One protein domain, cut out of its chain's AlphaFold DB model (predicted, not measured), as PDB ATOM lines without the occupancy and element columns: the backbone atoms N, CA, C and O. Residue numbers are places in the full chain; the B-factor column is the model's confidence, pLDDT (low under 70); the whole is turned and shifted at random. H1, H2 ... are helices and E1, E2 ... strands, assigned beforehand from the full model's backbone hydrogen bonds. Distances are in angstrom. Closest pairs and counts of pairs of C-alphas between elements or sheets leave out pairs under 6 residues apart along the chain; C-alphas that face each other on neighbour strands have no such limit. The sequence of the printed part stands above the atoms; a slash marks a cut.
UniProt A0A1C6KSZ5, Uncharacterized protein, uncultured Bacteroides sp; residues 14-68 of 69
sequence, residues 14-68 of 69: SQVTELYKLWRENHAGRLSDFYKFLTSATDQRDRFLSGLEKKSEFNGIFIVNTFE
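Overview. This is residues 14 to 68 of the 69 residues of an uncharacterized protein of uncultured Bacteroides sp (UniProt A0A1C6KSZ5). Three short helices form a loose cluster, H1 and H2 about perpendicular and H3 beyond them, and the hairpin of strands E1 and E2 reaches away from this cluster to make one end of the long axis. The printed part has 55 residues, in the order H1, H2, H3, E1, E2, with one antiparallel sheet, E1 - E2; its class is mixed, helices and strands. It is only just loose, close to compact, with a radius of gyration of the C-alphas of 12.4 A, and elongated, spanning 39 by 23 by 18 A.

Arrangement. Start at H1, residues 14 to 26; with residues 20 to 23 alone it only just touches H2, residues 31 to 39, with 3 pairs of C-alphas within 8 A, the closest those of Tyr 20 and Phe 34, 6.5 A, at 87 degrees, about perpendicular. Next comes H3, residues 43 to 50, close but not clearly touching H2; their closest C-alphas, Leu 38 and Arg 45, are 6.2 A apart. In H2 and H3 every O i to N i+4 pair is within hydrogen-bond range, in H1 7 of 9. Then E1, residues 54 to 58, and E2, residues 63 to 67, form an antiparallel hairpin at 156 degrees; look for N 55 and O 66, 2.8 A apart, within hydrogen-bond range. H2 is apart from both strands.

Along the chain. Find C-alpha 14 at (-35.565, 49.185, 57.375); from there H1 runs 20.5 A. H2 measures 12.5 A, H3 10.3 A, E1 12.7 A and E2 12.8 A, ending at C-alpha 67, (-42.829, 48.153, 49.345).

Size, cuts and confidence. The C-alphas farthest apart, Ala 28 and Gly 60, are 39.6 A apart. The printed part has no cut, and its four links are tight. Residues 39 to 44 stand free. Look for pLDDT under 70 at residues 14 to 15, 55 to 60 and 62 to 68.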
ATOM      1  N   SER A  14     -34.569  50.052  56.736       55.28
ATOM      2  CA  SER A  14     -35.565  49.185  57.375       55.28
ATOM      3  C   SER A  14     -36.190  48.196  56.381       55.28
ATOM      4  O   SER A  14     -36.259  47.005  56.672       55.28
ATOM      5  N   GLN A  15     -36.522  48.647  55.167       65.75
ATOM      6  CA  GLN A  15     -37.097  47.811  54.103       65.75
ATOM      7  C   GLN A  15     -36.087  46.815  53.529       65.75
ATOM      8  O   GLN A  15     -36.445  45.702  53.153       65.75
ATOM      9  N   VAL A  16     -34.801  47.174  53.488       74.75
ATOM     10  CA  VAL A  16     -33.745  46.286  52.974       74.75
ATOM     11  C   VAL A  16     -33.653  44.985  53.780       74.75
ATOM     12  O   VAL A  16     -33.404  43.928  53.206       74.75
ATOM     13  N   THR A  17     -33.873  45.039  55.097       78.31
ATOM     14  CA  THR A  17     -33.782  43.851  55.961       78.31
ATOM     15  C   THR A  17     -34.924  42.869  55.701       78.31
ATOM     16  O   THR A  17     -34.692  41.663  55.630       78.31
ATOM     17  N   GLU A  18     -36.148  43.366  55.541       81.50
ATOM     18  CA  GLU A  18     -37.325  42.545  55.237       81.50
ATOM     19  C   GLU A  18     -37.269  41.989  53.813       81.50
ATOM     20  O   GLU A  18     -37.441  40.786  53.616       81.50
ATOM     21  N   LEU A  19     -36.875  42.814  52.839       83.81
ATOM     22  CA  LEU A  19     -36.648  42.359  51.467       83.81
ATOM     23  C   LEU A  19     -35.558  41.285  51.389       83.81
ATOM     24  O   LEU A  19     -35.686  40.332  50.622       83.81
ATOM     25  N   TYR A  20     -34.498  41.401  52.194       87.31
ATOM     26  CA  TYR A  20     -33.461  40.378  52.269       87.31
ATOM     27  C   TYR A  20     -33.988  39.060  52.852       87.31
ATOM     28  O   TYR A  20     -33.631  37.996  52.346       87.31
ATOM     29  N   LYS A  21     -34.848  39.104  53.881       87.44
ATOM     30  CA  LYS A  21     -35.488  37.895  54.432       87.44
ATOM     31  C   LYS A  21     -36.345  37.197  53.378       87.44
ATOM     32  O   LYS A  21     -36.154  36.005  53.169       87.44
ATOM     33  N   LEU A  22     -37.193  37.948  52.675       87.94
ATOM     34  CA  LEU A  22     -38.024  37.422  51.591       87.94
ATOM     35  C   LEU A  22     -37.169  36.831  50.460       87.94
ATOM     36  O   LEU A  22     -37.410  35.730  49.974       87.94
ATOM     37  N   TRP A  23     -36.102  37.529  50.066       89.56
ATOM     38  CA  TRP A  23     -35.169  37.034  49.054       89.56
ATOM     39  C   TRP A  23     -34.515  35.708  49.471       89.56
ATOM     40  O   TRP A  23     -34.391  34.795  48.649       89.56
ATOM     41  N   ARG A  24     -34.151  35.566  50.752       92.00
ATOM     42  CA  ARG A  24     -33.525  34.364  51.327       92.00
ATOM     43  C   ARG A  24     -34.428  33.132  51.384       92.00
ATOM     44  O   ARG A  24     -33.890  32.045  51.573       92.00
ATOM     45  N   GLU A  25     -35.741  33.267  51.195       90.62
ATOM     46  CA  GLU A  25     -36.651  32.114  51.099       90.62
ATOM     47  C   GLU A  25     -36.344  31.246  49.876       90.62
ATOM     48  O   GLU A  25     -36.464  30.026  49.929       90.62
ATOM     49  N   ASN A  26     -35.898  31.877  48.785       88.31
ATOM     50  CA  ASN A  26     -35.648  31.212  47.504       88.31
ATOM     51  C   ASN A  26     -34.195  31.346  47.016       88.31
ATOM     52  O   ASN A  26     -33.843  30.793  45.975       88.31
ATOM     53  N   HIS A  27     -33.340  32.059  47.753       87.94
ATOM     54  CA  HIS A  27     -31.945  32.296  47.381       87.94
ATOM     55  C   HIS A  27     -30.986  32.029  48.545       87.94
ATOM     56  O   HIS A  27     -31.259  32.338  49.706       87.94
ATOM     57  N   ALA A  28     -29.800  31.509  48.226       87.94
ATOM     58  CA  ALA A  28     -28.691  31.395  49.163       87.94
ATOM     59  C   ALA A  28     -27.708  32.556  48.954       87.94
ATOM     60  O   ALA A  28     -27.331  32.862  47.826       87.94
ATOM     61  N   GLY A  29     -27.270  33.197  50.038       90.06
ATOM     62  CA  GLY A  29     -26.291  34.282  49.959       90.06
ATOM     63  C   GLY A  29     -26.259  35.157  51.202       90.06
ATOM     64  O   GLY A  29     -27.084  35.015  52.106       90.06
ATOM     65  N   ARG A  30     -25.276  36.052  51.261       92.62
ATOM     66  CA  ARG A  30     -25.129  37.085  52.292       92.62
ATOM     67  C   ARG A  30     -25.847  38.364  51.857       92.62
ATOM     68  O   ARG A  30     -26.209  38.528  50.695       92.62
ATOM     69  N   LEU A  31     -25.971  39.325  52.771       86.50
ATOM     70  CA  LEU A  31     -26.558  40.635  52.467       86.50
ATOM     71  C   LEU A  31     -25.823  41.361  51.318       86.50
ATOM     72  O   LEU A  31     -26.445  42.035  50.505       86.50
ATOM     73  N   SER A  32     -24.506  41.172  51.194       87.38
ATOM     74  CA  SER A  32     -23.721  41.680  50.059       87.38
ATOM     75  C   SER A  32     -24.166  41.106  48.712       87.38
ATOM     76  O   SER A  32     -24.141  41.811  47.705       87.38
ATOM     77  N   ASP A  33     -24.569  39.836  48.688       89.75
ATOM     78  CA  ASP A  33     -25.045  39.167  47.477       89.75
ATOM     79  C   ASP A  33     -26.446  39.657  47.122       89.75
ATOM     80  O   ASP A  33     -26.745  39.870  45.952       89.75
ATOM     81  N   PHE A  34     -27.261  39.959  48.134       89.31
ATOM     82  CA  PHE A  34     -28.550  40.612  47.950       89.31
ATOM     83  C   PHE A  34     -28.425  42.029  47.364       89.31
ATOM     84  O   PHE A  34     -29.134  42.368  46.419       89.31
ATOM     85  N   TYR A  35     -27.475  42.846  47.834       86.81
ATOM     86  CA  TYR A  35     -27.218  44.157  47.220       86.81
ATOM     87  C   TYR A  35     -26.761  44.040  45.762       86.81
ATOM     88  O   TYR A  35     -27.201  44.811  44.906       86.81
ATOM     89  N   LYS A  36     -25.916  43.050  45.449       87.69
ATOM     90  CA  LYS A  36     -25.528  42.757  44.062       87.69
ATOM     91  C   LYS A  36     -26.722  42.296  43.234       87.69
ATOM     92  O   LYS A  36     -26.878  42.750  42.107       87.69
ATOM     93  N   PHE A  37     -27.582  41.448  43.790       88.12
ATOM     94  CA  PHE A  37     -28.806  40.992  43.140       88.12
ATOM     95  C   PHE A  37     -29.716  42.171  42.778       88.12
ATOM     96  O   PHE A  37     -30.098  42.297  41.619       88.12
ATOM     97  N   LEU A  38     -29.985  43.080  43.724       83.56
ATOM     98  CA  LEU A  38     -30.823  44.264  43.494       83.56
ATOM     99  C   LEU A  38     -30.250  45.219  42.440       83.56
ATOM    100  O   LEU A  38     -31.004  45.819  41.677       83.56
ATOM    101  N   THR A  39     -28.926  45.365  42.397       81.88
ATOM    102  CA  THR A  39     -28.238  46.262  41.454       81.88
ATOM    103  C   THR A  39     -27.958  45.620  40.094       81.88
ATOM    104  O   THR A  39     -27.606  46.320  39.147       81.88
ATOM    105  N   SER A  40     -28.162  44.308  39.956       82.56
ATOM    106  CA  SER A  40     -27.995  43.594  38.690       82.56
ATOM    107  C   SER A  40     -29.262  43.686  37.831       82.56
ATOM    108  O   SER A  40     -30.386  43.492  38.302       82.56
ATOM    109  N   ALA A  41     -29.097  43.973  36.540       81.88
ATOM    110  CA  ALA A  41     -30.181  43.935  35.557       81.88
ATOM    111  C   ALA A  41     -30.408  42.493  35.085       81.88
ATOM    112  O   ALA A  41     -29.842  42.063  34.085       81.88
ATOM    113  N   THR A  42     -31.182  41.730  35.859       86.19
ATOM    114  CA  THR A  42     -31.505  40.328  35.560       86.19
ATOM    115  C   THR A  42     -33.008  40.091  35.621       86.19
ATOM    116  O   THR A  42     -33.701  40.695  36.443       86.19
ATOM    117  N   ASP A  43     -33.496  39.136  34.828       86.00
ATOM    118  CA  ASP A  43     -34.912  38.748  34.817       86.00
ATOM    119  C   ASP A  43     -35.396  38.265  36.193       86.00
ATOM    120  O   ASP A  43     -36.547  38.469  36.569       86.00
ATOM    121  N   GLN A  44     -34.516  37.627  36.974       83.50
ATOM    122  CA  GLN A  44     -34.828  37.194  38.337       83.50
ATOM    123  C   GLN A  44     -35.074  38.383  39.266       83.50
ATOM    124  O   GLN A  44     -36.021  38.358  40.053       83.50
ATOM    125  N   ARG A  45     -34.262  39.440  39.148       86.69
ATOM    126  CA  ARG A  45     -34.454  40.682  39.899       86.69
ATOM    127  C   ARG A  45     -35.763  41.355  39.512       86.69
ATOM    128  O   ARG A  45     -36.498  41.787  40.395       86.69
ATOM    129  N   ASP A  46     -36.077  41.418  38.223       83.56
ATOM    130  CA  ASP A  46     -37.322  42.031  37.756       83.56
ATOM    131  C   ASP A  46     -38.554  41.254  38.235       83.56
ATOM    132  O   ASP A  46     -39.497  41.861  38.740       83.56
ATOM    133  N   ARG A  47     -38.516  39.916  38.188       85.62
ATOM    134  CA  ARG A  47     -39.580  39.059  38.736       85.62
ATOM    135  C   ARG A  47     -39.750  39.249  40.238       85.62
ATOM    136  O   ARG A  47     -40.874  39.463  40.686       85.62
ATOM    137  N   PHE A  48     -38.651  39.239  40.994       85.88
ATOM    138  CA  PHE A  48     -38.666  39.489  42.436       85.88
ATOM    139  C   PHE A  48     -39.313  40.840  42.757       85.88
ATOM    140  O   PHE A  48     -40.258  40.896  43.535       85.88
ATOM    141  N   LEU A  49     -38.889  41.919  42.089       80.88
ATOM    142  CA  LEU A  49     -39.464  43.249  42.296       80.88
ATOM    143  C   LEU A  49     -40.904  43.389  41.787       80.88
ATOM    144  O   LEU A  49     -41.614  44.282  42.244       80.88
ATOM    145  N   SER A  50     -41.332  42.588  40.809       80.50
ATOM    146  CA  SER A  50     -42.715  42.586  40.311       80.50
ATOM    147  C   SER A  50     -43.684  41.850  41.237       80.50
ATOM    148  O   SER A  50     -44.865  42.172  41.233       80.50
ATOM    149  N   GLY A  51     -43.181  40.897  42.029       79.56
ATOM    150  CA  GLY A  51     -43.967  40.159  43.019       79.56
ATOM    151  C   GLY A  51     -44.186  40.911  44.331       79.56
ATOM    152  O   GLY A  51     -44.975  40.461  45.151       79.56
ATOM    153  N   LEU A  52     -43.499  42.039  44.535       79.62
ATOM    154  CA  LEU A  52     -43.701  42.900  45.697       79.62
ATOM    155  C   LEU A  52     -44.888  43.835  45.463       79.62
ATOM    156  O   LEU A  52     -44.952  44.506  44.425       79.62
ATOM    157  N   GLU A  53     -45.779  43.938  46.447       71.31
ATOM    158  CA  GLU A  53     -46.838  44.941  46.441       71.31
ATOM    159  C   GLU A  53     -46.211  46.331  46.630       71.31
ATOM    160  O   GLU A  53     -45.481  46.599  47.588       71.31
ATOM    161  N   LYS A  54     -46.417  47.210  45.645       70.38
ATOM    162  CA  LYS A  54     -45.847  48.561  45.636       70.38
ATOM    163  C   LYS A  54     -46.945  49.562  45.903       70.38
ATOM    164  O   LYS A  54     -47.879  49.683  45.111       70.38
ATOM    165  N   LYS A  55     -46.760  50.359  46.946       66.38
ATOM    166  CA  LYS A  55     -47.512  51.589  47.133       66.38
ATOM    167  C   LYS A  55     -46.721  52.736  46.527       66.38
ATOM    168  O   LYS A  55     -45.621  53.055  46.976       66.38
ATOM    169  N   SER A  56     -47.271  53.326  45.476       66.00
ATOM    170  CA  SER A  56     -46.707  54.514  44.842       66.00
ATOM    171  C   SER A  56     -47.438  55.748  45.362       66.00
ATOM    172  O   SER A  56     -48.610  55.943  45.053       66.00
ATOM    173  N   GLU A  57     -46.754  56.591  46.130       67.88
ATOM    174  CA  GLU A  57     -47.286  57.880  46.582       67.88
ATOM    175  C   GLU A  57     -46.587  59.030  45.863       67.88
ATOM    176  O   GLU A  57     -45.359  59.115  45.821       67.88
ATOM    177  N   PHE A  58     -47.372  59.935  45.283       68.69
ATOM    178  CA  PHE A  58     -46.853  61.151  44.672       68.69
ATOM    179  C   PHE A  58     -46.899  62.299  45.681       68.69
ATOM    180  O   PHE A  58     -47.968  62.813  45.995       68.69
ATOM    181  N   ASN A  59     -45.728  62.748  46.137       67.56
ATOM    182  CA  ASN A  59     -45.610  63.820  47.134       67.56
ATOM    183  C   ASN A  59     -45.508  65.226  46.509       67.56
ATOM    184  O   ASN A  59     -44.955  66.141  47.111       67.56
ATOM    185  N   GLY A  60     -45.983  65.411  45.272       60.31
ATOM    186  CA  GLY A  60     -45.964  66.706  44.578       60.31
ATOM    187  C   GLY A  60     -44.672  67.028  43.816       60.31
ATOM    188  O   GLY A  60     -44.679  67.927  42.981       60.31
ATOM    189  N   ILE A  61     -43.579  66.292  44.058       71.31
ATOM    190  CA  ILE A  61     -42.269  66.504  43.403       71.31
ATOM    191  C   ILE A  61     -41.749  65.211  42.756       71.31
ATOM    192  O   ILE A  61     -41.191  65.238  41.662       71.31
ATOM    193  N   PHE A  62     -41.952  64.066  43.406       58.06
ATOM    194  CA  PHE A  62     -41.540  62.751  42.914       58.06
ATOM    195  C   PHE A  62     -42.498  61.663  43.402       58.06
ATOM    196  O   PHE A  62     -43.260  61.861  44.353       58.06
ATOM    197  N   ILE A  63     -42.446  60.514  42.726       63.88
ATOM    198  CA  ILE A  63     -43.159  59.298  43.118       63.88
ATOM    199  C   ILE A  63     -42.265  58.517  44.079       63.88
ATOM    200  O   ILE A  63     -41.161  58.105  43.724       63.88
ATOM    201  N   VAL A  64     -42.752  58.312  45.295       62.97
ATOM    202  CA  VAL A  64     -42.159  57.420  46.283       62.97
ATOM    203  C   VAL A  64     -42.764  56.042  46.076       62.97
ATOM    204  O   VAL A  64     -43.979  55.887  46.132       62.97
ATOM    205  N   ASN A  65     -41.917  55.046  45.823       63.19
ATOM    206  CA  ASN A  65     -42.339  53.651  45.814       63.19
ATOM    207  C   ASN A  65     -41.960  53.024  47.149       63.19
ATOM    208  O   ASN A  65     -40.778  52.860  47.450       63.19
ATOM    209  N   THR A  66     -42.970  52.665  47.923       64.44
ATOM    210  CA  THR A  66     -42.835  51.957  49.188       64.44
ATOM    211  C   THR A  66     -43.254  50.514  48.943       64.44
ATOM    212  O   THR A  66     -44.318  50.268  48.377       64.44
ATOM    213  N   PHE A  67     -42.414  49.554  49.320       67.56
ATOM    214  CA  PHE A  67     -42.829  48.153  49.345       67.56
ATOM    215  C   PHE A  67     -43.631  47.929  50.626       67.56
ATOM    216  O   PHE A  67     -43.119  48.247  51.703       67.56
ATOM    217  N   GLU A  68     -44.872  47.458  50.502       60.19
ATOM    218  CA  GLU A  68     -45.607  46.900  51.641       60.19
ATOM    219  C   GLU A  68     -45.131  45.446  51.795       60.19
ATOM    220  O   GLU A  68     -45.129  44.683  50.826       60.19
TER     221      GLU A  68